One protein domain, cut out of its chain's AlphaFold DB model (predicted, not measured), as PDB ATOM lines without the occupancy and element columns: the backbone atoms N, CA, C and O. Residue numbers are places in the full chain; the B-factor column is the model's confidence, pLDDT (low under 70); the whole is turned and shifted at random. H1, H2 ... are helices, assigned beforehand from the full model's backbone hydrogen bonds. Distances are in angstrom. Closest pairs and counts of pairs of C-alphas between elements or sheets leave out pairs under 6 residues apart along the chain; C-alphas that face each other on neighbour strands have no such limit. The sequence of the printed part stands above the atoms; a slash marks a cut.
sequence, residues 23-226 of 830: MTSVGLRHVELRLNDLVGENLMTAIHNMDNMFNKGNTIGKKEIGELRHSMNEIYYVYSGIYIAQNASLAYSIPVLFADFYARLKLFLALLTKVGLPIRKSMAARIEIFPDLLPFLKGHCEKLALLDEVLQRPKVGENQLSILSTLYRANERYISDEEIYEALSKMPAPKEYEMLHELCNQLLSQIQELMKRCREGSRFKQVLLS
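What this domain is: This is residues 23 to 226 of the 830 residues of an uncharacterized protein of Babesia sp. Xinjiang (UniProt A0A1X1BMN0). The long helix H8 runs side by side with H1 and with H3, while the long helix H2 crosses H1 and H3 on the side away from H8. Short helices H4 and H5 pack on H3, H6 on H2 and H3, H7 across one end of H2, and H9 across residues 26 to 33 of H1. The printed part has 204 residues with nine named helices, H1 to H9 in order, and no named strand: all helix. It is compact, with a radius of gyration of the C-alphas of 18.3 A and spans of 55 by 37 by 30 A.

How they stand to each other: H1, residues 25 to 54, and H2, residues 62 to 87, form a helical hairpin at a steep tilt of 44 degrees, closest at the C-alphas of Ala 46 and Ser 71, 4.2 A. H8, residues 192 to 211, touches H1 at a shallow tilt of 19 degrees, opposite ways, closest at the C-alphas of Phe 54 and Tyr 193, 5.2 A. The hub is H3, residues 96 to 114, which touches H8 at a shallow tilt of 24 degrees, closest at the C-alphas of Phe 108 and Leu 199, 6.4 A. H1 and H3 are apart. Helix packing is mostly crossed, few touching pairs having a shallow tilt. Every O i to N i+4 pair is within hydrogen-bond range in H4, residues 135 to 141, H5, 145 to 152, H6, 163 to 167, H7, 177 to 185, H8 and H9, 219 to 225; H1 has 24 of 26, H2 20 of 22, H3 14 of 15.

Where its parts are: H1 begins at C-alpha 25 (159.225, 101.433, 126.634) and spans 42.3 A; H2 spans 37.7 A, H8 28.3 A. H9 ends at C-alpha 225 (160.550, 87.348, 128.010).

The domain as a whole: The printed part has no cut. The link H3 to H4, residues 115 to 134, is long. Low-confidence stretches include residues 214 to 222.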
ATOM      1  N   MET A  23     161.847 107.965 129.215       66.44
ATOM      2  CA  MET A  23     161.602 106.574 129.548       66.44
ATOM      3  C   MET A  23     161.223 105.802 128.285       66.44
ATOM      4  O   MET A  23     160.074 105.796 127.851       66.44
ATOM      5  N   THR A  24     162.203 105.152 127.650       66.88
ATOM      6  CA  THR A  24     161.890 104.223 126.550       66.88
ATOM      7  C   THR A  24     160.981 103.103 127.065       66.88
ATOM      8  O   THR A  24     161.085 102.723 128.228       66.88
ATOM      9  N   SER A  25     160.125 102.525 126.218       68.38
ATOM     10  CA  SER A  25     159.225 101.433 126.634       68.38
ATOM     11  C   SER A  25     159.973 100.259 127.280       68.38
ATOM     12  O   SER A  25     159.521  99.700 128.275       68.38
ATOM     13  N   VAL A  26     161.161  99.929 126.763       65.56
ATOM     14  CA  VAL A  26     162.046  98.889 127.312       65.56
ATOM     15  C   VAL A  26     162.678  99.320 128.641       65.56
ATOM     16  O   VAL A  26     162.765  98.510 129.562       65.56
ATOM     17  N   GLY A  27     163.112 100.581 128.754       71.50
ATOM     18  CA  GLY A  27     163.683 101.142 129.981       71.50
ATOM     19  C   GLY A  27     162.661 101.221 131.113       71.50
ATOM     20  O   GLY A  27     162.921 100.701 132.194       71.50
ATOM     21  N   LEU A  28     161.474 101.774 130.832       76.12
ATOM     22  CA  LEU A  28     160.320 101.782 131.734       76.12
ATOM     23  C   LEU A  28     160.046 100.365 132.224       76.12
ATOM     24  O   LEU A  28     160.082 100.107 133.421       76.12
ATOM     25  N   ARG A  29     159.890  99.420 131.295       77.12
ATOM     26  CA  ARG A  29     159.595  98.030 131.631       77.12
ATOM     27  C   ARG A  29     160.664  97.378 132.508       77.12
ATOM     28  O   ARG A  29     160.333  96.599 133.397       77.12
ATOM     29  N   HIS A  30     161.941  97.670 132.278       80.81
ATOM     30  CA  HIS A  30     163.015  97.167 133.132       80.81
ATOM     31  C   HIS A  30     162.889  97.682 134.572       80.81
ATOM     32  O   HIS A  30     163.029  96.903 135.515       80.81
ATOM     33  N   VAL A  31     162.604  98.977 134.737       80.31
ATOM     34  CA  VAL A  31     162.420  99.588 136.057       80.31
ATOM     35  C   VAL A  31     161.163  99.047 136.730       80.31
ATOM     36  O   VAL A  31     161.240  98.620 137.877       80.31
ATOM     37  N   GLU A  32     160.045  98.958 136.007       84.44
ATOM     38  CA  GLU A  32     158.810  98.355 136.513       84.44
ATOM     39  C   GLU A  32     159.053  96.916 136.993       84.44
ATOM     40  O   GLU A  32     158.608  96.560 138.073       84.44
ATOM     41  N   LEU A  33     159.824  96.090 136.277       83.44
ATOM     42  CA  LEU A  33     160.161  94.735 136.741       83.44
ATOM     43  C   LEU A  33     160.984  94.730 138.037       83.44
ATOM     44  O   LEU A  33     160.785  93.855 138.872       83.44
ATOM     45  N   ARG A  34     161.901  95.686 138.229       85.62
ATOM     46  CA  ARG A  34     162.655  95.815 139.488       85.62
ATOM     47  C   ARG A  34     161.740  96.217 140.642       85.62
ATOM     48  O   ARG A  34     161.863  95.690 141.741       85.62
ATOM     49  N   LEU A  35     160.839  97.162 140.393       88.69
ATOM     50  CA  LEU A  35     159.876  97.633 141.386       88.69
ATOM     51  C   LEU A  35     158.812  96.580 141.693       88.69
ATOM     52  O   LEU A  35     158.346  96.510 142.822       88.69
ATOM     53  N   ASN A  36     158.479  95.733 140.718       90.81
ATOM     54  CA  ASN A  36     157.605  94.586 140.913       90.81
ATOM     55  C   ASN A  36     158.163  93.644 141.976       90.81
ATOM     56  O   ASN A  36     157.424  93.235 142.865       90.81
ATOM     57  N   ASP A  37     159.464  93.345 141.899       89.38
ATOM     58  CA  ASP A  37     160.116  92.527 142.917       89.38
ATOM     59  C   ASP A  37     160.094  93.238 144.268       89.38
ATOM     60  O   ASP A  37     159.687  92.642 145.250       89.38
ATOM     61  N   LEU A  38     160.471  94.520 144.316       90.81
ATOM     62  CA  LEU A  38     160.560  95.264 145.572       90.81
ATOM     63  C   LEU A  38     159.214  95.337 146.309       90.81
ATOM     64  O   LEU A  38     159.148  95.089 147.509       90.81
ATOM     65  N   VAL A  39     158.133  95.668 145.597       92.75
ATOM     66  CA  VAL A  39     156.789  95.710 146.189       92.75
ATOM     67  C   VAL A  39     156.339  94.309 146.590       92.75
ATOM     68  O   VAL A  39     155.774  94.147 147.668       92.75
ATOM     69  N   GLY A  40     156.607  93.300 145.759       93.56
ATOM     70  CA  GLY A  40     156.273  91.916 146.071       93.56
ATOM     71  C   GLY A  40     157.028  91.378 147.294       93.56
ATOM     72  O   GLY A  40     156.414  90.749 148.146       93.56
ATOM     73  N   GLU A  41     158.321  91.678 147.440       94.31
ATOM     74  CA  GLU A  41     159.138  91.323 148.610       94.31
ATOM     75  C   GLU A  41     158.603  91.989 149.879       94.31
ATOM     76  O   GLU A  41     158.331  91.292 150.856       94.31
ATOM     77  N   ASN A  42     158.357  93.303 149.844       94.56
ATOM     78  CA  ASN A  42     157.780  94.026 150.980       94.56
ATOM     79  C   ASN A  42     156.407  93.464 151.372       94.56
ATOM     80  O   ASN A  42     156.110  93.305 152.556       94.56
ATOM     81  N   LEU A  43     155.575  93.131 150.382       96.31
ATOM     82  CA  LEU A  43     154.258  92.558 150.621       96.31
ATOM     83  C   LEU A  43     154.344  91.132 151.176       96.31
ATOM     84  O   LEU A  43     153.578  90.797 152.074       96.31
ATOM     85  N   MET A  44     155.280  90.303 150.702       96.44
ATOM     86  CA  MET A  44     155.529  88.984 151.291       96.44
ATOM     87  C   MET A  44     155.963  89.104 152.749       96.44
ATOM     88  O   MET A  44     155.426  88.387 153.586       96.44
ATOM     89  N   THR A  45     156.884  90.020 153.068       96.50
ATOM     90  CA  THR A  45     157.292  90.284 154.455       96.50
ATOM     91  C   THR A  45     156.095  90.710 155.302       96.50
ATOM     92  O   THR A  45     155.867  90.137 156.363       96.50
ATOM     93  N   ALA A  46     155.276  91.640 154.809       96.81
ATOM     94  CA  ALA A  46     154.090  92.100 155.521       96.81
ATOM     95  C   ALA A  46     153.064  90.974 155.760       96.81
ATOM     96  O   ALA A  46     152.560  90.822 156.870       96.81
ATOM     97  N   ILE A  47     152.775  90.152 154.745       97.50
ATOM     98  CA  ILE A  47     151.857  89.011 154.875       97.50
ATOM     99  C   ILE A  47     152.431  87.950 155.816       97.50
ATOM    100  O   ILE A  47     151.688  87.413 156.629       97.50
ATOM    101  N   HIS A  48     153.736  87.679 155.764       95.25
ATOM    102  CA  HIS A  48     154.389  86.740 156.675       95.25
ATOM    103  C   HIS A  48     154.316  87.208 158.136       95.25
ATOM    104  O   HIS A  48     154.009  86.421 159.028       95.25
ATOM    105  N   ASN A  49     154.516  88.501 158.386       93.75
ATOM    106  CA  ASN A  49     154.371  89.080 159.721       93.75
ATOM    107  C   ASN A  49     152.931  88.972 160.240       93.75
ATOM    108  O   ASN A  49     152.715  88.620 161.399       93.75
ATOM    109  N   MET A  50     151.942  89.207 159.374       93.31
ATOM    110  CA  MET A  50     150.531  88.987 159.705       93.31
ATOM    111  C   MET A  50     150.220  87.503 159.947       93.31
ATOM    112  O   MET A  50     149.474  87.180 160.865       93.31
ATOM    113  N   ASP A  51     150.805  86.597 159.164       93.19
ATOM    114  CA  ASP A  51     150.654  85.150 159.328       93.19
ATOM    115  C   ASP A  51     151.155  84.660 160.690       93.19
ATOM    116  O   ASP A  51     150.478  83.892 161.376       93.19
ATOM    117  N   ASN A  52     152.303  85.182 161.133       89.06
ATOM    118  CA  ASN A  52     152.888  84.853 162.430       89.06
ATOM    119  C   ASN A  52     151.959  85.187 163.605       89.06
ATOM    120  O   ASN A  52     152.007  84.478 164.611       89.06
ATOM    121  N   MET A  53     151.097  86.202 163.469       85.88
ATOM    122  CA  MET A  53     150.056  86.531 164.451       85.88
ATOM    123  C   MET A  53     148.927  85.489 164.492       85.88
ATOM    124  O   MET A  53     148.360  85.249 165.557       85.88
ATOM    125  N   PHE A  54     148.583  84.869 163.362       84.00
ATOM    126  CA  PHE A  54     147.469  83.915 163.277       84.00
ATOM    127  C   PHE A  54     147.882  82.461 163.525       84.00
ATOM    128  O   PHE A  54     147.021  81.608 163.758       84.00
ATOM    129  N   ASN A  55     149.183  82.165 163.504       80.38
ATOM    130  CA  ASN A  55     149.695  80.819 163.714       80.38
ATOM    131  C   ASN A  55     149.516  80.349 165.174       80.38
ATOM    132  O   ASN A  55     149.872  81.036 166.136       80.38
ATOM    133  N   LYS A  56     148.976  79.138 165.349       64.00
ATOM    134  CA  LYS A  56     148.695  78.546 166.663       64.00
ATOM    135  C   LYS A  56     149.995  78.290 167.430       64.00
ATOM    136  O   LYS A  56     150.757  77.394 167.083       64.00
ATOM    137  N   GLY A  57     150.195  79.025 168.522       61.56
ATOM    138  CA  GLY A  57     151.319  78.834 169.449       61.56
ATOM    139  C   GLY A  57     152.316  79.992 169.492       61.56
ATOM    140  O   GLY A  57     153.153  80.015 170.392       61.56
ATOM    141  N   ASN A  58     152.196  80.974 168.597       68.94
ATOM    142  CA  ASN A  58     152.978  82.201 168.686       68.94
ATOM    143  C   ASN A  58     152.334  83.176 169.677       68.94
ATOM    144  O   ASN A  58     151.181  83.576 169.531       68.94
ATOM    145  N   THR A  59     153.093  83.584 170.692       68.12
ATOM    146  CA  THR A  59     152.741  84.733 171.530       68.12
ATOM    147  C   THR A  59     153.333  85.986 170.906       68.12
ATOM    148  O   THR A  59     154.553  86.134 170.900       68.12
ATOM    149  N   ILE A  60     152.478  86.886 170.419       78.00
ATOM    150  CA  ILE A  60     152.909  88.184 169.887       78.00
ATOM    151  C   ILE A  60     153.574  88.964 171.016       78.00
ATOM    152  O   ILE A  60     152.991  89.130 172.088       78.00
ATOM    153  N   GLY A  61     154.794  89.436 170.803       79.62
ATOM    154  CA  GLY A  61     155.487  90.311 171.733       79.62
ATOM    155  C   GLY A  61     154.965  91.746 171.644       79.62
ATOM    156  O   GLY A  61     154.638  92.242 170.572       79.62
ATOM    157  N   LYS A  62     154.976  92.487 172.758       81.69
ATOM    158  CA  LYS A  62     154.599  93.917 172.765       81.69
ATOM    159  C   LYS A  62     155.378  94.751 171.731       81.69
ATOM    160  O   LYS A  62     154.841  95.689 171.159       81.69
ATOM    161  N   LYS A  63     156.646  94.403 171.484       80.06
ATOM    162  CA  LYS A  63     157.514  95.094 170.513       80.06
ATOM    163  C   LYS A  63     157.137  94.826 169.049       80.06
ATOM    164  O   LYS A  63     157.585  95.568 168.185       80.06
ATOM    165  N   GLU A  64     156.326  93.806 168.783       87.81
ATOM    166  CA  GLU A  64     155.940  93.377 167.432       87.81
ATOM    167  C   GLU A  64     154.682  94.107 166.931       87.81
ATOM    168  O   GLU A  64     154.390  94.085 165.740       87.81
ATOM    169  N   ILE A  65     153.951  94.823 167.798       92.19
ATOM    170  CA  ILE A  65     152.737  95.560 167.400       92.19
ATOM    171  C   ILE A  65     153.040  96.649 166.367       92.19
ATOM    172  O   ILE A  65     152.312  96.773 165.382       92.19
ATOM    173  N   GLY A  66     154.133  97.397 166.543       91.31
ATOM    174  CA  GLY A  66     154.552  98.401 165.564       91.31
ATOM    175  C   GLY A  66     154.870  97.785 164.194       91.31
ATOM    176  O   GLY A  66     154.540  98.362 163.157       91.31
ATOM    177  N   GLU A  67     155.437  96.576 164.176       92.44
ATOM    178  CA  GLU A  67     155.695  95.822 162.946       92.44
ATOM    179  C   GLU A  67     154.400  95.314 162.300       92.44
ATOM    180  O   GLU A  67     154.253  95.396 161.078       92.44
ATOM    181  N   LEU A  68     153.421  94.866 163.095       93.81
ATOM    182  CA  LEU A  68     152.092  94.491 162.603       93.81
ATOM    183  C   LEU A  68     151.337  95.689 162.017       93.81
ATOM    184  O   LEU A  68     150.755  95.568 160.942       93.81
ATOM    185  N   ARG A  69     151.385  96.861 162.667       94.62
ATOM    186  CA  ARG A  69     150.826  98.109 162.118       94.62
ATOM    187  C   ARG A  69     151.475  98.461 160.784       94.62
ATOM    188  O   ARG A  69     150.780  98.714 159.803       94.62
ATOM    189  N   HIS A  70     152.806  98.432 160.729       93.81
ATOM    190  CA  HIS A  70     153.541  98.697 159.496       93.81
ATOM    191  C   HIS A  70     153.157  97.709 158.383       93.81
ATOM    192  O   HIS A  70     152.832  98.131 157.274       93.81
ATOM    193  N   SER A  71     153.101  96.415 158.702       96.50
ATOM    194  CA  SER A  71     152.716  95.350 157.771       96.50
ATOM    195  C   SER A  71     151.285  95.539 157.259       96.50
ATOM    196  O   SER A  71     151.045  95.472 156.054       96.50
ATOM    197  N   MET A  72     150.340  95.865 158.146       96.88
ATOM    198  CA  MET A  72     148.959  96.168 157.770       96.88
ATOM    199  C   MET A  72     148.884  97.360 156.817       96.88
ATOM    200  O   MET A  72     148.172  97.308 155.817       96.88
ATOM    201  N   ASN A  73     149.640  98.422 157.097       95.38
ATOM    202  CA  ASN A  73     149.684  99.602 156.244       95.38
ATOM    203  C   ASN A  73     150.232  99.272 154.845       95.38
ATOM    204  O   ASN A  73     149.627  99.691 153.863       95.38
ATOM    205  N   GLU A  74     151.306  98.481 154.722       95.75
ATOM    206  CA  GLU A  74     151.829  98.059 153.409       95.75
ATOM    207  C   GLU A  74     150.817  97.208 152.625       95.75
ATOM    208  O   GLU A  74     150.583  97.463 151.441       95.75
ATOM    209  N   ILE A  75     150.150  96.255 153.284       97.50
ATOM    210  CA  ILE A  75     149.081  95.448 152.670       97.50
ATOM    211  C   ILE A  75     147.939  96.356 152.191       97.50
ATOM    212  O   ILE A  75     147.457  96.230 151.061       97.50
ATOM    213  N   TYR A  76     147.526  97.308 153.029       97.19
ATOM    214  CA  TYR A  76     146.417  98.205 152.723       97.19
ATOM    215  C   TYR A  76     146.767  99.240 151.642       97.19
ATOM    216  O   TYR A  76     145.894  99.622 150.861       97.19
ATOM    217  N   TYR A  77     148.033  99.656 151.520       96.06
ATOM    218  CA  TYR A  77     148.506 100.485 150.403       96.06
ATOM    219  C   TYR A  77     148.395  99.761 149.067       96.06
ATOM    220  O   TYR A  77     147.967 100.374 148.086       96.06
ATOM    221  N   VAL A  78     148.723  98.468 149.023       95.62
ATOM    222  CA  VAL A  78     148.555  97.654 147.813       95.62
ATOM    223  C   VAL A  78     147.075  97.523 147.463       95.62
ATOM    224  O   VAL A  78     146.703  97.804 146.324       95.62
ATOM    225  N   TYR A  79     146.216  97.185 148.430       95.62
ATOM    226  CA  TYR A  79     144.765  97.127 148.216       95.62
ATOM    227  C   TYR A  79     144.205  98.454 147.684       95.62
ATOM    228  O   TYR A  79     143.570  98.478 146.630       95.62
ATOM    229  N   SER A  80     144.507  99.562 148.363       94.38
ATOM    230  CA  SER A  80     144.024 100.897 147.994       94.38
ATOM    231  C   SER A  80     144.543 101.322 146.621       94.38
ATOM    232  O   SER A  80     143.788 101.845 145.806       94.38
ATOM    233  N   GLY A  81     145.816 101.048 146.318       93.31
ATOM    234  CA  GLY A  81     146.410 101.327 145.013       93.31
ATOM    235  C   GLY A  81     145.719 100.571 143.877       93.31
ATOM    236  O   GLY A  81     145.452 101.166 142.832       93.31
ATOM    237  N   ILE A  82     145.376  99.290 144.079       91.19
ATOM    238  CA  ILE A  82     144.605  98.511 143.098       91.19
ATOM    239  C   ILE A  82     143.205  99.112 142.961       91.19
ATOM    240  O   ILE A  82     142.789  99.416 141.844       91.19
ATOM    241  N   TYR A  83     142.517  99.353 144.081       91.56
ATOM    242  CA  TYR A  83     141.161  99.898 144.087       91.56
ATOM    243  C   TYR A  83     141.076 101.226 143.324       91.56
ATOM    244  O   TYR A  83     140.245 101.372 142.433       91.56
ATOM    245  N   ILE A  84     141.973 102.176 143.601       91.31
ATOM    246  CA  ILE A  84     142.017 103.493 142.947       91.31
ATOM    247  C   ILE A  84     142.369 103.360 141.460       91.31
ATOM    248  O   ILE A  84     141.726 103.982 140.615       91.31
ATOM    249  N   ALA A  85     143.370 102.541 141.112       88.12
ATOM    250  CA  ALA A  85     143.786 102.356 139.720       88.12
ATOM    251  C   ALA A  85     142.664 101.792 138.831       88.12
ATOM    252  O   ALA A  85     142.667 102.023 137.620       88.12
ATOM    253  N   GLN A  86     141.735 101.042 139.427       82.81
ATOM    254  CA  GLN A  86     140.597 100.424 138.754       82.81
ATOM    255  C   GLN A  86     139.349 101.313 138.790       82.81
ATOM    256  O   GLN A  86     138.780 101.617 137.745       82.81
ATOM    257  N   ASN A  87     138.945 101.760 139.977       77.50
ATOM    258  CA  ASN A  87     137.630 102.355 140.208       77.50
ATOM    259  C   ASN A  87     137.615 103.893 140.089       77.50
ATOM    260  O   ASN A  87     136.560 104.454 139.831       77.50
ATOM    261  N   ALA A  88     138.758 104.586 140.200       69.38
ATOM    262  CA  ALA A  88     138.829 106.058 140.195       69.38
ATOM    263  C   ALA A  88     139.325 106.656 138.856       69.38
ATOM    264  O   ALA A  88     140.106 107.608 138.824       69.38
ATOM    265  N   SER A  89     138.902 106.074 137.728       57.84
ATOM    266  CA  SER A  89     139.110 106.616 136.368       57.84
ATOM    267  C   SER A  89     140.565 106.754 135.881       57.84
ATOM    268  O   SER A  89     140.817 107.431 134.885       57.84
ATOM    269  N   LEU A  90     141.536 106.045 136.474       58.72
ATOM    270  CA  LEU A  90     142.910 105.978 135.935       58.72
ATOM    271  C   LEU A  90     143.057 105.048 134.708       58.72
ATOM    272  O   LEU A  90     144.159 104.911 134.163       58.72
ATOM    273  N   ALA A  91     141.954 104.434 134.255       56.25
ATOM    274  CA  ALA A  91     141.862 103.612 133.044       56.25
ATOM    275  C   ALA A  91     143.006 102.586 132.934       56.25
ATOM    276  O   ALA A  91     143.714 102.492 131.921       56.25
ATOM    277  N   TYR A  92     143.246 101.848 134.017       69.44
ATOM    278  CA  TYR A  92     144.143 100.702 134.011       69.44
ATOM    279  C   TYR A  92     143.317  99.420 133.960       69.44
ATOM    280  O   TYR A  92     142.323  99.304 134.662       69.44
ATOM    281  N   SER A  93     143.722  98.458 133.137       64.44
ATOM    282  CA  SER A  93     143.155  97.109 133.146       64.44
ATOM    283  C   SER A  93     144.173  96.198 133.811       64.44
ATOM    284  O   SER A  93     145.307  96.100 133.331       64.44
ATOM    285  N   ILE A  94     143.801  95.590 134.938       73.31
ATOM    286  CA  ILE A  94     144.690  94.646 135.611       73.31
ATOM    287  C   ILE A  94     144.710  93.292 134.887       73.31
ATOM    288  O   ILE A  94     143.673  92.839 134.398       73.31
ATOM    289  N   PRO A  95     145.865  92.603 134.833       74.44
ATOM    290  CA  PRO A  95     145.930  91.236 134.318       74.44
ATOM    291  C   PRO A  95     145.044  90.270 135.119       74.44
ATOM    292  O   PRO A  95     144.890  90.431 136.326       74.44
ATOM    293  N   VAL A  96     144.544  89.204 134.481       73.94
ATOM    294  CA  VAL A  96     143.681  88.184 135.125       73.94
ATOM    295  C   VAL A  96     144.329  87.576 136.376       73.94
ATOM    296  O   VAL A  96     143.699  87.526 137.426       73.94
ATOM    297  N   LEU A  97     145.612  87.199 136.305       69.81
ATOM    298  CA  LEU A  97     146.356  86.681 137.466       69.81
ATOM    299  C   LEU A  97     146.415  87.687 138.624       69.81
ATOM    300  O   LEU A  97     146.459  87.303 139.790       69.81
ATOM    301  N   PHE A  98     146.399  88.983 138.308       86.12
ATOM    302  CA  PHE A  98     146.377  90.040 139.308       86.12
ATOM    303  C   PHE A  98     144.973  90.267 139.883       86.12
ATOM    304  O   PHE A  98     144.854  90.629 141.051       86.12
ATOM    305  N   ALA A  99     143.917  89.989 139.111       85.88
ATOM    306  CA  ALA A  99     142.536  89.998 139.590       85.88
ATOM    307  C   ALA A  99     142.268  88.881 140.608       85.88
ATOM    308  O   ALA A  99     141.650  89.139 141.639       85.88
ATOM    309  N   ASP A 100     142.788  87.673 140.376       86.75
ATOM    310  CA  ASP A 100     142.643  86.562 141.327       86.75
ATOM    311  C   ASP A 100     143.399  86.827 142.639       86.75
ATOM    312  O   ASP A 100     142.895  86.518 143.720       86.75
ATOM    313  N   PHE A 101     144.591  87.430 142.558       92.56
ATOM    314  CA  PHE A 101     145.315  87.923 143.732       92.56
ATOM    315  C   PHE A 101     144.512  88.996 144.478       92.56
ATOM    316  O   PHE A 101     144.318  88.898 145.690       92.56
ATOM    317  N   TYR A 102     143.995  89.994 143.758       92.81
ATOM    318  CA  TYR A 102     143.210  91.077 144.344       92.81
ATOM    319  C   TYR A 102     141.952  90.565 145.057       92.81
ATOM    320  O   TYR A 102     141.678  90.984 146.179       92.81
ATOM    321  N   ALA A 103     141.227  89.612 144.467       91.50
ATOM    322  CA  ALA A 103     140.038  89.022 145.075       91.50
ATOM    323  C   ALA A 103     140.357  88.300 146.402       91.50
ATOM    324  O   ALA A 103     139.622  88.444 147.381       91.50
ATOM    325  N   ARG A 104     141.490  87.584 146.481       93.38
ATOM    326  CA  ARG A 104     141.947  86.950 147.732       93.38
ATOM    327  C   ARG A 104     142.439  87.958 148.761       93.38
ATOM    328  O   ARG A 104     142.123  87.814 149.938       93.38
ATOM    329  N   LEU A 105     143.160  88.993 148.331       95.94
ATOM    330  CA  LEU A 105     143.578  90.091 149.203       95.94
ATOM    331  C   LEU A 105     142.352  90.785 149.812       95.94
ATOM    332  O   LEU A 105     142.310  91.052 151.011       95.94
ATOM    333  N   LYS A 106     141.321  91.014 148.997       94.88
ATOM    334  CA  LYS A 106     140.048  91.592 149.421       94.88
ATOM    335  C   LYS A 106     139.331  90.705 150.438       94.88
ATOM    336  O   LYS A 106     138.865  91.219 151.448       94.88
ATOM    337  N   LEU A 107     139.291  89.389 150.219       95.00
ATOM    338  CA  LEU A 107     138.751  88.423 151.181       95.00
ATOM    339  C   LEU A 107     139.520  88.425 152.507       95.00
ATOM    340  O   LEU A 107     138.901  88.477 153.568       95.00
ATOM    341  N   PHE A 108     140.853  88.417 152.454       96.44
ATOM    342  CA  PHE A 108     141.704  88.508 153.639       96.44
ATOM    343  C   PHE A 108     141.384  89.765 154.457       96.44
ATOM    344  O   PHE A 108     141.074  89.676 155.644       96.44
ATOM    345  N   LEU A 109     141.356  90.930 153.810       96.94
ATOM    346  CA  LEU A 109     141.009  92.185 154.473       96.94
ATOM    347  C   LEU A 109     139.559  92.196 154.979       96.94
ATOM    348  O   LEU A 109     139.306  92.677 156.082       96.94
ATOM    349  N   ALA A 110     138.611  91.632 154.222       95.00
ATOM    350  CA  ALA A 110     137.210  91.551 154.624       95.00
ATOM    351  C   ALA A 110     137.057  90.720 155.901       95.00
ATOM    352  O   ALA A 110     136.359  91.143 156.817       95.00
ATOM    353  N   LEU A 111     137.769  89.600 156.031       94.12
ATOM    354  CA  LEU A 111     137.789  88.814 157.264       94.12
ATOM    355  C   LEU A 111     138.366  89.588 158.446       94.12
ATOM    356  O   LEU A 111     137.787  89.562 159.532       94.12
ATOM    357  N   LEU A 112     139.440  90.350 158.233       95.19
ATOM    358  CA  LEU A 112     140.005  91.217 159.270       95.19
ATOM    359  C   LEU A 112     139.022  92.290 159.750       95.19
ATOM    360  O   LEU A 112     139.139  92.737 160.891       95.19
ATOM    361  N   THR A 113     138.031  92.678 158.934       94.12
ATOM    362  CA  THR A 113     136.944  93.577 159.367       94.12
ATOM    363  C   THR A 113     135.922  92.912 160.289       94.12
ATOM    364  O   THR A 113     135.206  93.614 161.001       94.12
ATOM    365  N   LYS A 114     135.849  91.577 160.303       92.06
ATOM    366  CA  LYS A 114     134.865  90.807 161.085       92.06
ATOM    367  C   LYS A 114     135.411  90.308 162.420       92.06
ATOM    368  O   LYS A 114     134.634  89.947 163.297       92.06
ATOM    369  N   VAL A 115     136.729  90.328 162.605       91.56
ATOM    370  CA  VAL A 115     137.369  89.931 163.862       91.56
ATOM    371  C   VAL A 115     137.471  91.140 164.795       91.56
ATOM    372  O   VAL A 115     138.260  92.049 164.551       91.56
ATOM    373  N   GLY A 116     136.643  91.168 165.845       91.25
ATOM    374  CA  GLY A 116     136.525  92.295 166.777       91.25
ATOM    375  C   GLY A 116     137.448  92.201 167.991       91.25
ATOM    376  O   GLY A 116     137.442  91.207 168.712       91.25
ATOM    377  N   LEU A 117     138.186  93.274 168.258       92.06
ATOM    378  CA  LEU A 117     138.971  93.490 169.467       92.06
ATOM    379  C   LEU A 117     138.172  94.325 170.479       92.06
ATOM    380  O   LEU A 117     137.455  95.245 170.070       92.06
ATOM    381  N   PRO A 118     138.288  94.049 171.794       91.75
ATOM    382  CA  PRO A 118     137.578  94.768 172.856       91.75
ATOM    383  C   PRO A 118     138.171  96.168 173.114       91.75
ATOM    384  O   PRO A 118     138.565  96.501 174.229       91.75
ATOM    385  N   ILE A 119     138.244  96.996 172.072       92.25
ATOM    386  CA  ILE A 119     138.744  98.371 172.104       92.25
ATOM    387  C   ILE A 119     137.570  99.311 171.840       92.25
ATOM    388  O   ILE A 119     136.930  99.249 170.791       92.25
ATOM    389  N   ARG A 120     137.302 100.214 172.790       89.62
ATOM    390  CA  ARG A 120     136.193 101.173 172.718       89.62
ATOM    391  C   ARG A 120     136.713 102.584 172.451       89.62
ATOM    392  O   ARG A 120     137.033 103.320 173.382       89.62
ATOM    393  N   LYS A 121     136.768 102.970 171.175       90.88
ATOM    394  CA  LYS A 121     137.126 104.329 170.734       90.88
ATOM    395  C   LYS A 121     136.107 104.805 169.705       90.88
ATOM    396  O   LYS A 121     136.199 104.456 168.538       90.88
ATOM    397  N   SER A 122     135.127 105.595 170.138       85.06
ATOM    398  CA  SER A 122     134.080 106.126 169.249       85.06
ATOM    399  C   SER A 122     134.622 107.048 168.155       85.06
ATOM    400  O   SER A 122     134.004 107.171 167.108       85.06
ATOM    401  N   MET A 123     135.773 107.679 168.398       86.88
ATOM    402  CA  MET A 123     136.445 108.553 167.434       86.88
ATOM    403  C   MET A 123     137.288 107.786 166.406       86.88
ATOM    404  O   MET A 123     137.724 108.387 165.436       86.88
ATOM    405  N   ALA A 124     137.541 106.487 166.608       91.31
ATOM    406  CA  ALA A 124     138.340 105.707 165.672       91.31
ATOM    407  C   ALA A 124     137.556 105.437 164.381       91.31
ATOM    408  O   ALA A 124     136.390 105.034 164.425       91.31
ATOM    409  N   ALA A 125     138.221 105.608 163.241       91.50
ATOM    410  CA  ALA A 125     137.678 105.285 161.935       91.50
ATOM    411  C   ALA A 125     137.407 103.777 161.839       91.50
ATOM    412  O   ALA A 125     138.272 102.951 162.153       91.50
ATOM    413  N   ARG A 126     136.205 103.404 161.395       90.94
ATOM    414  CA  ARG A 126     135.846 102.007 161.131       90.94
ATOM    415  C   ARG A 126     136.147 101.709 159.669       90.94
ATOM    416  O   ARG A 126     135.482 102.218 158.780       90.94
ATOM    417  N   ILE A 127     137.180 100.912 159.429       92.00
ATOM    418  CA  ILE A 127     137.625 100.589 158.074       92.00
ATOM    419  C   ILE A 127     136.844  99.383 157.557       92.00
ATOM    420  O   ILE A 127     136.836  98.319 158.186       92.00
ATOM    421  N   GLU A 128     136.225  99.555 156.393       89.50
ATOM    422  CA  GLU A 128     135.489  98.517 155.671       89.50
ATOM    423  C   GLU A 128     136.154  98.197 154.328       89.50
ATOM    424  O   GLU A 128     137.093  98.867 153.895       89.50
ATOM    425  N   ILE A 129     135.690  97.120 153.693       92.00
ATOM    426  CA  ILE A 129     136.159  96.684 152.378       92.00
ATOM    427  C   ILE A 129     135.054  96.908 151.361       92.00
ATOM    428  O   ILE A 129     133.943  96.403 151.504       92.00
ATOM    429  N   PHE A 130     135.388  97.679 150.332       86.38
ATOM    430  CA  PHE A 130     134.413  98.294 149.441       86.38
ATOM    431  C   PHE A 130     134.048  97.392 148.263       86.38
ATOM    432  O   PHE A 130     134.909  96.658 147.757       86.38
ATOM    433  N   PRO A 131     132.801  97.446 147.764       83.44
ATOM    434  CA  PRO A 131     132.455  96.830 146.490       83.44
ATOM    435  C   PRO A 131     133.254  97.479 145.348       83.44
ATOM    436  O   PRO A 131     133.617  98.655 145.409       83.44
ATOM    437  N   ASP A 132     133.564  96.695 144.315       82.75
ATOM    438  CA  ASP A 132     134.201  97.216 143.100       82.75
ATOM    439  C   ASP A 132     133.135  97.767 142.149       82.75
ATOM    440  O   ASP A 132     132.067  97.171 141.997       82.75
ATOM    441  N   LEU A 133     133.444  98.883 141.482       76.81
ATOM    442  CA  LEU A 133     132.562  99.521 140.501       76.81
ATOM    443  C   LEU A 133     132.663  98.849 139.124       76.81
ATOM    444  O   LEU A 133     131.697  98.825 138.361       76.81
ATOM    445  N   LEU A 134     133.832  98.289 138.785       79.56
ATOM    446  CA  LEU A 134     134.071  97.685 137.474       79.56
ATOM    447  C   LEU A 134     133.511  96.250 137.364       79.56
ATOM    448  O   LEU A 134     133.949  95.371 138.116       79.56
ATOM    449  N   PRO A 135     132.662  95.948 136.354       78.00
ATOM    450  CA  PRO A 135     132.048  94.624 136.189       78.00
ATOM    451  C   PRO A 135     133.041  93.460 136.084       78.00
ATOM    452  O   PRO A 135     132.778  92.380 136.603       78.00
ATOM    453  N   PHE A 136     134.195  93.668 135.438       79.44
ATOM    454  CA  PHE A 136     135.213  92.625 135.273       79.44
ATOM    455  C   PHE A 136     135.758  92.126 136.620       79.44
ATOM    456  O   PHE A 136     135.856  90.920 136.842       79.44
ATOM    457  N   LEU A 137     136.075  93.043 137.537       77.94
ATOM    458  CA  LEU A 137     136.591  92.692 138.861       77.94
ATOM    459  C   LEU A 137     135.504  92.191 139.781       77.94
ATOM    460  O   LEU A 137     135.731  91.231 140.518       77.94
ATOM    461  N   LYS A 138     134.323  92.798 139.679       78.50
ATOM    462  CA  LYS A 138     133.133  92.337 140.373       78.50
ATOM    463  C   LYS A 138     132.882  90.855 140.072       78.50
ATOM    464  O   LYS A 138     132.858  90.060 141.000       78.50
ATOM    465  N   GLY A 139     132.895  90.460 138.797       79.06
ATOM    466  CA  GLY A 139     132.725  89.061 138.394       79.06
ATOM    467  C   GLY A 139     133.859  88.113 138.818       79.06
ATOM    468  O   GLY A 139     133.629  86.913 138.935       79.06
ATOM    469  N   HIS A 140     135.085  88.598 139.056       80.94
ATOM    470  CA  HIS A 140     136.148  87.782 139.667       80.94
ATOM    471  C   HIS A 140     135.950  87.623 141.180       80.94
ATOM    472  O   HIS A 140     136.150  86.529 141.704       80.94
ATOM    473  N   CYS A 141     135.526  88.683 141.869       81.56
ATOM    474  CA  CYS A 141     135.224  88.655 143.299       81.56
ATOM    475  C   CYS A 141     134.004  87.775 143.609       81.56
ATOM    476  O   CYS A 141     134.081  86.946 144.506       81.56
ATOM    477  N   GLU A 142     132.934  87.880 142.817       78.06
ATOM    478  CA  GLU A 142     131.695  87.088 142.945       78.06
ATOM    479  C   GLU A 142     131.924  85.576 142.750       78.06
ATOM    480  O   GLU A 142     131.152  84.750 143.228       78.06
ATOM    481  N   LYS A 143     133.013  85.166 142.081       82.38
ATOM    482  CA  LYS A 143     133.393  83.741 141.998       82.38
ATOM    483  C   LYS A 143     133.873  83.183 143.338       82.38
ATOM    484  O   LYS A 143     133.851  81.966 143.529       82.38
ATOM    485  N   LEU A 144     134.330  84.033 144.256       84.25
ATOM    486  CA  LEU A 144     134.699  83.630 145.607       84.25
ATOM    487  C   LEU A 144     133.450  83.669 146.490       84.25
ATOM    488  O   LEU A 144     133.226  84.643 147.197       84.25
ATOM    489  N   ALA A 145     132.672  82.583 146.509       83.62
ATOM    490  CA  ALA A 145     131.457  82.483 147.333       83.62
ATOM    491  C   ALA A 145     131.691  82.863 148.813       83.62
ATOM    492  O   ALA A 145     130.841  83.479 149.452       83.62
ATOM    493  N   LEU A 146     132.881  82.552 149.339       87.75
ATOM    494  CA  LEU A 146     133.287  82.915 150.695       87.75
ATOM    495  C   LEU A 146     133.415  84.437 150.902       87.75
ATOM    496  O   LEU A 146     133.157  84.918 151.999       87.75
ATOM    497  N   LEU A 147     133.803  85.207 149.881       87.75
ATOM    498  CA  LEU A 147     133.880  86.666 149.978       87.75
ATOM    499  C   LEU A 147     132.492  87.273 150.177       87.75
ATOM    500  O   LEU A 147     132.320  88.078 151.090       87.75
ATOM    501  N   ASP A 148     131.507  86.850 149.387       85.00
ATOM    502  CA  ASP A 148     130.125  87.316 149.535       85.00
ATOM    503  C   ASP A 148     129.546  86.917 150.894       85.00
ATOM    504  O   ASP A 148     128.952  87.750 151.583       85.00
ATOM    505  N   GLU A 149     129.791  85.676 151.331       88.88
ATOM    506  CA  GLU A 149     129.397  85.210 152.661       88.88
ATOM    507  C   GLU A 149     130.002  86.098 153.760       88.88
ATOM    508  O   GLU A 149     129.290  86.569 154.645       88.88
ATOM    509  N   VAL A 150     131.308  86.373 153.696       89.75
ATOM    510  CA  VAL A 150     132.018  87.197 154.683       89.75
ATOM    511  C   VAL A 150     131.515  88.635 154.680       89.75
ATOM    512  O   VAL A 150     131.311  89.200 155.754       89.75
ATOM    513  N   LEU A 151     131.290  89.239 153.512       86.56
ATOM    514  CA  LEU A 151     130.775  90.605 153.416       86.56
ATOM    515  C   LEU A 151     129.389  90.727 154.067       86.56
ATOM    516  O   LEU A 151     129.157  91.704 154.784       86.56
ATOM    517  N   GLN A 152     128.534  89.710 153.919       88.38
ATOM    518  CA  GLN A 152     127.197  89.641 154.527       88.38
ATOM    519  C   GLN A 152     127.199  89.350 156.038       88.38
ATOM    520  O   GLN A 152     126.187  89.585 156.702       88.38
ATOM    521  N   ARG A 153     128.310  88.873 156.620       89.44
ATOM    522  CA  ARG A 153     128.407  88.659 158.077       89.44
ATOM    523  C   ARG A 153     128.215  89.976 158.841       89.44
ATOM    524  O   ARG A 153     128.681  91.024 158.372       89.44
ATOM    525  N   PRO A 154     127.607  89.935 160.041       88.38
ATOM    526  CA  PRO A 154     127.402  91.128 160.853       88.38
ATOM    527  C   PRO A 154     128.727  91.846 161.132       88.38
ATOM    528  O   PRO A 154     129.783  91.223 161.275       88.38
ATOM    529  N   LYS A 155     128.668  93.179 161.183       89.19
ATOM    530  CA  LYS A 155     129.804  94.016 161.579       89.19
ATOM    531  C   LYS A 155     130.169  93.733 163.042       89.19
ATOM    532  O   LYS A 155     129.329  93.280 163.821       89.19
ATOM    533  N   VAL A 156     131.419  94.012 163.416       91.12
ATOM    534  CA  VAL A 156     131.847  93.943 164.823       91.12
ATOM    535  C   VAL A 156     130.973  94.856 165.686       91.12
ATOM    536  O   VAL A 156     130.514  95.900 165.218       91.12
ATOM    537  N   GLY A 157     130.729  94.460 166.937       86.50
ATOM    538  CA  GLY A 157     129.824  95.195 167.820       86.50
ATOM    539  C   GLY A 157     130.270  96.640 168.067       86.50
ATOM    540  O   GLY A 157     131.443  96.985 167.926       86.50
ATOM    541  N   GLU A 158     129.346  97.498 168.506       83.12
ATOM    542  CA  GLU A 158     129.629  98.924 168.752       83.12
ATOM    543  C   GLU A 158     130.761  99.153 169.768       83.12
ATOM    544  O   GLU A 158     131.528 100.109 169.651       83.12
ATOM    545  N   ASN A 159     130.920  98.237 170.727       87.25
ATOM    546  CA  ASN A 159     131.976  98.273 171.746       87.25
ATOM    547  C   ASN A 159     133.289  97.595 171.309       87.25
ATOM    548  O   ASN A 159     134.158  97.355 172.145       87.25
ATOM    549  N   GLN A 160     133.416  97.256 170.028       92.44
ATOM    550  CA  GLN A 160     134.585  96.611 169.447       92.44
ATOM    551  C   GLN A 160     135.063  97.366 168.205       92.44
ATOM    552  O   GLN A 160     134.284  98.019 167.500       92.44
ATOM    553  N   LEU A 161     136.352  97.214 167.910       94.31
ATOM    554  CA  LEU A 161     136.965  97.616 166.649       94.31
ATOM    555  C   LEU A 161     137.536  96.391 165.956       94.31
ATOM    556  O   LEU A 161     138.033  95.478 166.607       94.31
ATOM    557  N   SER A 162     137.461  96.356 164.632       94.81
ATOM    558  CA  SER A 162     138.014  95.237 163.878       94.81
ATOM    559  C   SER A 162     139.544  95.223 163.943       94.81
ATOM    560  O   SER A 162     140.155  96.272 164.174       94.81
ATOM    561  N   ILE A 163     140.185  94.069 163.719       94.94
ATOM    562  CA  ILE A 163     141.656  93.985 163.623       94.94
ATOM    563  C   ILE A 163     142.168  94.955 162.554       94.94
ATOM    564  O   ILE A 163     143.117  95.696 162.816       94.94
ATOM    565  N   LEU A 164     141.503  95.008 161.390       95.69
ATOM    566  CA  LEU A 164     141.858  95.949 160.325       95.69
ATOM    567  C   LEU A 164     141.831  97.396 160.828       95.69
ATOM    568  O   LEU A 164     142.832  98.097 160.723       95.69
ATOM    569  N   SER A 165     140.711  97.831 161.416       95.88
ATOM    570  CA  SER A 165     140.576  99.207 161.915       95.88
ATOM    571  C   SER A 165     141.605  99.511 162.999       95.88
ATOM    572  O   SER A 165     142.176 100.594 163.029       95.88
ATOM    573  N   THR A 166     141.867  98.551 163.880       95.62
ATOM    574  CA  THR A 166     142.766  98.721 165.022       95.62
ATOM    575  C   THR A 166     144.213  98.959 164.585       95.62
ATOM    576  O   THR A 166     144.871  99.869 165.091       95.62
ATOM    577  N   LEU A 167     144.703  98.161 163.631       95.44
ATOM    578  CA  LEU A 167     146.086  98.225 163.152       95.44
ATOM    579  C   LEU A 167     146.320  99.328 162.110       95.44
ATOM    580  O   LEU A 167     147.463  99.724 161.895       95.44
ATOM    581  N   TYR A 168     145.265  99.836 161.473       94.81
ATOM    582  CA  TYR A 168     145.380 100.794 160.378       94.81
ATOM    583  C   TYR A 168     145.844 102.194 160.823       94.81
ATOM    584  O   TYR A 168     145.448 102.696 161.881       94.81
ATOM    585  N   ARG A 169     146.650 102.855 159.974       92.31
ATOM    586  CA  ARG A 169     147.293 104.153 160.262       92.31
ATOM    587  C   ARG A 169     146.356 105.275 160.689       92.31
ATOM    588  O   ARG A 169     146.748 106.105 161.504       92.31
ATOM    589  N   ALA A 170     145.125 105.320 160.174       90.81
ATOM    590  CA  ALA A 170     144.185 106.392 160.524       90.81
ATOM    591  C   ALA A 170     143.871 106.407 162.032       90.81
ATOM    592  O   ALA A 170     143.560 107.451 162.600       90.81
ATOM    593  N   ASN A 171     144.029 105.256 162.695       94.50
ATOM    594  CA  ASN A 171     143.736 105.077 164.111       94.50
ATOM    595  C   ASN A 171     144.970 105.065 165.022       94.50
ATOM    596  O   ASN A 171     144.812 104.906 166.233       94.50
ATOM    597  N   GLU A 172     146.180 105.272 164.490       91.44
ATOM    598  CA  GLU A 172     147.426 105.314 165.283       91.44
ATOM    599  C   GLU A 172     147.373 106.354 166.409       91.44
ATOM    600  O   GLU A 172     147.893 106.119 167.494       91.44
ATOM    601  N   ARG A 173     146.674 107.477 166.200       88.62
ATOM    602  CA  ARG A 173     146.523 108.530 167.219       88.62
ATOM    603  C   ARG A 173     145.540 108.197 168.344       88.62
ATOM    604  O   ARG A 173     145.569 108.837 169.391       88.62
ATOM    605  N   TYR A 174     144.634 107.251 168.115       92.44
ATOM    606  CA  TYR A 174     143.535 106.946 169.036       92.44
ATOM    607  C   TYR A 174     143.758 105.667 169.837       92.44
ATOM    608  O   TYR A 174     143.150 105.497 170.902       92.44
ATOM    609  N   ILE A 175     144.583 104.769 169.301       94.81
ATOM    610  CA  ILE A 175     144.808 103.428 169.823       94.81
ATOM    611  C   ILE A 175     146.313 103.220 169.963       94.81
ATOM    612  O   ILE A 175     147.026 103.100 168.968       94.81
ATOM    613  N   SER A 176     146.794 103.166 171.198       94.06
ATOM    614  CA  SER A 176     148.200 102.880 171.495       94.06
ATOM    615  C   SER A 176     148.563 101.423 171.204       94.06
ATOM    616  O   SER A 176     147.708 100.537 171.252       94.06
ATOM    617  N   ASP A 177     149.842 101.154 170.951       93.94
ATOM    618  CA  ASP A 177     150.334  99.787 170.743       93.94
ATOM    619  C   ASP A 177     150.116  98.905 171.985       93.94
ATOM    620  O   ASP A 177     149.832  97.713 171.863       93.94
ATOM    621  N   GLU A 178     150.169  99.493 173.184       93.56
ATOM    622  CA  GLU A 178     149.774  98.862 174.445       93.56
ATOM    623  C   GLU A 178     148.332  98.351 174.427       93.56
ATOM    624  O   GLU A 178     148.088  97.195 174.772       93.56
ATOM    625  N   GLU A 179     147.377  99.191 174.018       94.31
ATOM    626  CA  GLU A 179     145.959  98.821 173.964       94.31
ATOM    627  C   GLU A 179     145.721  97.674 172.975       94.31
ATOM    628  O   GLU A 179     144.940  96.762 173.260       94.31
ATOM    629  N   ILE A 180     146.423  97.683 171.839       94.12
ATOM    630  CA  ILE A 180     146.345  96.616 170.833       94.12
ATOM    631  C   ILE A 180     146.906  95.313 171.397       94.12
ATOM    632  O   ILE A 180     146.253  94.272 171.305       94.12
ATOM    633  N   TYR A 181     148.095  95.371 171.999       93.38
ATOM    634  CA  TYR A 181     148.740  94.218 172.616       93.38
ATOM    635  C   TYR A 181     147.841  93.579 173.677       93.38
ATOM    636  O   TYR A 181     147.599  92.371 173.654       93.38
ATOM    637  N   GLU A 182     147.295  94.388 174.586       92.12
ATOM    638  CA  GLU A 182     146.389  93.897 175.618       92.12
ATOM    639  C   GLU A 182     145.133  93.259 175.024       92.12
ATOM    640  O   GLU A 182     144.728  92.185 175.472       92.12
ATOM    641  N   ALA A 183     144.528  93.889 174.016       91.31
ATOM    642  CA  ALA A 183     143.332  93.377 173.362       91.31
ATOM    643  C   ALA A 183     143.587  92.039 172.647       91.31
ATOM    644  O   ALA A 183     142.783  91.119 172.795       91.31
ATOM    645  N   LEU A 184     144.710  91.910 171.933       89.00
ATOM    646  CA  LEU A 184     145.112  90.673 171.254       89.00
ATOM    647  C   LEU A 184     145.453  89.559 172.250       89.00
ATOM    648  O   LEU A 184     145.006  88.431 172.076       89.00
ATOM    649  N   SER A 185     146.176  89.868 173.332       85.56
ATOM    650  CA  SER A 185     146.569  88.873 174.347       85.56
ATOM    651  C   SER A 185     145.381  88.249 175.090       85.56
ATOM    652  O   SER A 185     145.455  87.109 175.547       85.56
ATOM    653  N   LYS A 186     144.278  88.997 175.209       83.69
ATOM    654  CA  LYS A 186     143.030  88.563 175.851       83.69
ATOM    655  C   LYS A 186     142.074  87.892 174.861       83.69
ATOM    656  O   LYS A 186     141.023  87.403 175.277       83.69
ATOM    657  N   MET A 187     142.396  87.891 173.566       78.88
ATOM    658  CA  MET A 187     141.524  87.349 172.536       78.88
ATOM    659  C   MET A 187     141.605  85.815 172.534       78.88
ATOM    660  O   MET A 187     142.685  85.261 172.328       78.88
ATOM    661  N   PRO A 188     140.489  85.091 172.744       71.88
ATOM    662  CA  PRO A 188     140.479  83.653 172.511       71.88
ATOM    663  C   PRO A 188     140.717  83.412 171.021       71.88
ATOM    664  O   PRO A 188     140.089  84.098 170.221       71.88
ATOM    665  N   ALA A 189     141.590  82.462 170.662       69.94
ATOM    666  CA  ALA A 189     141.925  82.144 169.271       69.94
ATOM    667  C   ALA A 189     140.640  81.961 168.428       69.94
ATOM    668  O   ALA A 189     139.970  80.929 168.561       69.94
ATOM    669  N   PRO A 190     140.255  82.956 167.605       70.50
ATOM    670  CA  PRO A 190     139.021  82.913 166.835       70.50
ATOM    671  C   PRO A 190     139.086  81.794 165.802       70.50
ATOM    672  O   PRO A 190     140.159  81.472 165.287       70.50
ATOM    673  N   LYS A 191     137.932  81.232 165.435       77.50
ATOM    674  CA  LYS A 191     137.861  80.235 164.350       77.50
ATOM    675  C   LYS A 191     138.373  80.818 163.027       77.50
ATOM    676  O   LYS A 191     138.915  80.105 162.193       77.50
ATOM    677  N   GLU A 192     138.246  82.129 162.867       83.31
ATOM    678  CA  GLU A 192     138.715  82.904 161.728       83.31
ATOM    679  C   GLU A 192     140.242  82.894 161.577       83.31
ATOM    680  O   GLU A 192     140.717  83.114 160.467       83.31
ATOM    681  N   TYR A 193     141.022  82.622 162.633       87.50
ATOM    682  CA  TYR A 193     142.490  82.638 162.543       87.50
ATOM    683  C   TYR A 193     143.035  81.515 161.668       87.50
ATOM    684  O   TYR A 193     143.974  81.749 160.918       87.50
ATOM    685  N   GLU A 194     142.428  80.326 161.698       88.19
ATOM    686  CA  GLU A 194     142.837  79.229 160.808       88.19
ATOM    687  C   GLU A 194     142.636  79.613 159.339       88.19
ATOM    688  O   GLU A 194     143.510  79.394 158.504       88.19
ATOM    689  N   MET A 195     141.509  80.262 159.039       91.00
ATOM    690  CA  MET A 195     141.191  80.727 157.693       91.00
ATOM    691  C   MET A 195     142.085  81.899 157.262       91.00
ATOM    692  O   MET A 195     142.512  81.949 156.112       91.00
ATOM    693  N   LEU A 196     142.405  82.826 158.170       93.06
ATOM    694  CA  LEU A 196     143.354  83.914 157.910       93.06
ATOM    695  C   LEU A 196     144.768  83.376 157.651       93.06
ATOM    696  O   LEU A 196     145.402  83.818 156.699       93.06
ATOM    697  N   HIS A 197     145.223  82.391 158.429       92.94
ATOM    698  CA  HIS A 197     146.496  81.696 158.218       92.94
ATOM    699  C   HIS A 197     146.545  81.002 156.846       92.94
ATOM    700  O   HIS A 197     147.502  81.155 156.084       92.94
ATOM    701  N   GLU A 198     145.485  80.282 156.466       93.06
ATOM    702  CA  GLU A 198     145.409  79.656 155.142       93.06
ATOM    703  C   GLU A 198     145.453  80.699 154.014       93.06
ATOM    704  O   GLU A 198     146.184  80.532 153.033       93.06
ATOM    705  N   LEU A 199     144.725  81.809 154.161       94.75
ATOM    706  CA  LEU A 199     144.734  82.901 153.190       94.75
ATOM    707  C   LEU A 199     146.101  83.577 153.083       94.75
ATOM    708  O   LEU A 199     146.523  83.875 151.966       94.75
ATOM    709  N   CYS A 200     146.820  83.773 154.192       96.25
ATOM    710  CA  CYS A 200     148.196  84.268 154.168       96.25
ATOM    711  C   CYS A 200     149.090  83.361 153.313       96.25
ATOM    712  O   CYS A 200     149.757  83.845 152.399       96.25
ATOM    713  N   ASN A 201     149.044  82.043 153.526       94.56
ATOM    714  CA  ASN A 201     149.816  81.075 152.737       94.56
ATOM    715  C   ASN A 201     149.465  81.118 151.240       94.56
ATOM    716  O   ASN A 201     150.348  81.076 150.377       94.56
ATOM    717  N   GLN A 202     148.177  81.243 150.914       94.69
ATOM    718  CA  GLN A 202     147.715  81.375 149.533       94.69
ATOM    719  C   GLN A 202     148.207  82.679 148.886       94.69
ATOM    720  O   GLN A 202     148.679  82.652 147.746       94.69
ATOM    721  N   LEU A 203     148.134  83.804 149.605       96.25
ATOM    722  CA  LEU A 203     148.626  85.101 149.140       96.25
ATOM    723  C   LEU A 203     150.138  85.070 148.910       96.25
ATOM    724  O   LEU A 203     150.587  85.522 147.861       96.25
ATOM    725  N   LEU A 204     150.917  84.484 149.824       96.06
ATOM    726  CA  LEU A 204     152.367  84.325 149.664       96.06
ATOM    727  C   LEU A 204     152.712  83.562 148.379       96.06
ATOM    728  O   LEU A 204     153.536  84.026 147.590       96.06
ATOM    729  N   SER A 205     152.039  82.436 148.127       94.56
ATOM    730  CA  SER A 205     152.222  81.643 146.904       94.56
ATOM    731  C   SER A 205     151.878  82.440 145.637       94.56
ATOM    732  O   SER A 205     152.634  82.438 144.662       94.56
ATOM    733  N   GLN A 206     150.779  83.201 145.654       93.62
ATOM    734  CA  GLN A 206     150.400  84.051 144.524       93.62
ATOM    735  C   GLN A 206     151.393  85.192 144.283       93.62
ATOM    736  O   GLN A 206     151.735  85.456 143.133       93.62
ATOM    737  N   ILE A 207     151.880  85.854 145.336       93.94
ATOM    738  CA  ILE A 207     152.875  86.926 145.208       93.94
ATOM    739  C   ILE A 207     154.158  86.373 144.577       93.94
ATOM    740  O   ILE A 207     154.689  86.984 143.648       93.94
ATOM    741  N   GLN A 208     154.611  85.188 145.000       91.94
ATOM    742  CA  GLN A 208     155.770  84.519 144.404       91.94
ATOM    743  C   GLN A 208     155.584  84.249 142.907       91.94
ATOM    744  O   GLN A 208     156.495  84.524 142.122       91.94
ATOM    745  N   GLU A 209     154.412  83.764 142.486       90.31
ATOM    746  CA  GLU A 209     154.142  83.524 141.063       90.31
ATOM    747  C   GLU A 209     154.052  84.842 140.272       90.31
ATOM    748  O   GLU A 209     154.585  84.926 139.168       90.31
ATOM    749  N   LEU A 210     153.481  85.907 140.848       89.06
ATOM    750  CA  LEU A 210     153.419  87.245 140.237       89.06
ATOM    751  C   LEU A 210     154.789  87.941 140.131       89.06
ATOM    752  O   LEU A 210     154.983  88.824 139.294       89.06
ATOM    753  N   MET A 211     155.748  87.567 140.977       88.25
ATOM    754  CA  MET A 211     157.136  88.041 140.915       88.25
ATOM    755  C   MET A 211     158.030  87.173 140.029       88.25
ATOM    756  O   MET A 211     159.179  87.529 139.737       88.25
ATOM    757  N   LYS A 212     157.543  86.007 139.604       83.94
ATOM    758  CA  LYS A 212     158.332  85.062 138.829       83.94
ATOM    759  C   LYS A 212     158.665  85.655 137.470       83.94
ATOM    760  O   LYS A 212     157.803  86.023 136.675       83.94
ATOM    761  N   ARG A 213     159.960  85.715 137.176       76.75
ATOM    762  CA  ARG A 213     160.462  86.256 135.915       76.75
ATOM    763  C   ARG A 213     161.639  85.465 135.387       76.75
ATOM    764  O   ARG A 213     162.362  84.816 136.144       76.75
ATOM    765  N   CYS A 214     161.873  85.589 134.084       63.84
ATOM    766  CA  CYS A 214     163.059  85.034 133.453       63.84
ATOM    767  C   CYS A 214     164.292  85.816 133.934       63.84
ATOM    768  O   CYS A 214     164.447  86.995 133.617       63.84
ATOM    769  N   ARG A 215     165.146  85.177 134.745       67.94
ATOM    770  CA  ARG A 215     166.395  85.775 135.255       67.94
ATOM    771  C   ARG A 215     167.595  85.508 134.340       67.94
ATOM    772  O   ARG A 215     168.625  86.162 134.483       67.94
ATOM    773  N   GLU A 216     167.462  84.600 133.380       64.19
ATOM    774  CA  GLU A 216     168.546  84.216 132.478       64.19
ATOM    775  C   GLU A 216     168.668  85.153 131.265       64.19
ATOM    776  O   GLU A 216     167.686  85.648 130.711       64.19
ATOM    777  N   GLY A 217     169.907  85.381 130.821       62.06
ATOM    778  CA  GLY A 217     170.215  86.190 129.642       62.06
ATOM    779  C   GLY A 217     170.412  87.687 129.916       62.06
ATOM    780  O   GLY A 217     170.547  88.137 131.049       62.06
ATOM    781  N   SER A 218     170.496  88.476 128.838       61.84
ATOM    782  CA  SER A 218     170.715  89.926 128.920       61.84
ATOM    783  C   SER A 218     169.489  90.659 129.480       61.84
ATOM    784  O   SER A 218     168.365  90.189 129.315       61.84
ATOM    785  N   ARG A 219     169.669  91.863 130.051       62.62
ATOM    786  CA  ARG A 219     168.559  92.711 130.552       62.62
ATOM    787  C   ARG A 219     167.432  92.891 129.529       62.62
ATOM    788  O   ARG A 219     166.262  92.911 129.886       62.62
ATOM    789  N   PHE A 220     167.789  92.983 128.251       63.16
ATOM    790  CA  PHE A 220     166.833  93.078 127.153       63.16
ATOM    791  C   PHE A 220     166.008  91.793 126.979       63.16
ATOM    792  O   PHE A 220     164.788  91.862 126.860       63.16
ATOM    793  N   LYS A 221     166.650  90.615 127.027       67.06
ATOM    794  CA  LYS A 221     165.949  89.321 127.014       67.06
ATOM    795  C   LYS A 221     165.057  89.160 128.238       67.06
ATOM    796  O   LYS A 221     163.915  88.748 128.086       67.06
ATOM    797  N   GLN A 222     165.542  89.550 129.417       68.19
ATOM    798  CA  GLN A 222     164.738  89.551 130.637       68.19
ATOM    799  C   GLN A 222     163.483  90.414 130.449       68.19
ATOM    800  O   GLN A 222     162.391  89.939 130.715       68.19
ATOM    801  N   VAL A 223     163.596  91.634 129.914       73.44
ATOM    802  CA  VAL A 223     162.435  92.508 129.654       73.44
ATOM    803  C   VAL A 223     161.442  91.899 128.663       73.44
ATOM    804  O   VAL A 223     160.244  91.911 128.936       73.44
ATOM    805  N   LEU A 224     161.920  91.372 127.533       73.19
ATOM    806  CA  LEU A 224     161.051  90.838 126.479       73.19
ATOM    807  C   LEU A 224     160.366  89.522 126.858       73.19
ATOM    808  O   LEU A 224     159.253  89.271 126.408       73.19
ATOM    809  N   LEU A 225     161.038  88.679 127.640       76.56
ATOM    810  CA  LEU A 225     160.550  87.348 128.010       76.56
ATOM    811  C   LEU A 225     159.831  87.330 129.364       76.56
ATOM    812  O   LEU A 225     159.217  86.324 129.712       76.56
ATOM    813  N   SER A 226     159.914  88.409 130.149       75.12
ATOM    814  CA  SER A 226     159.217  88.496 131.435       75.12
ATOM    815  C   SER A 226     157.749  88.858 131.259       75.12
ATOM    816  O   SER A 226     157.379  89.685 130.417       75.12
TER     817      SER A 226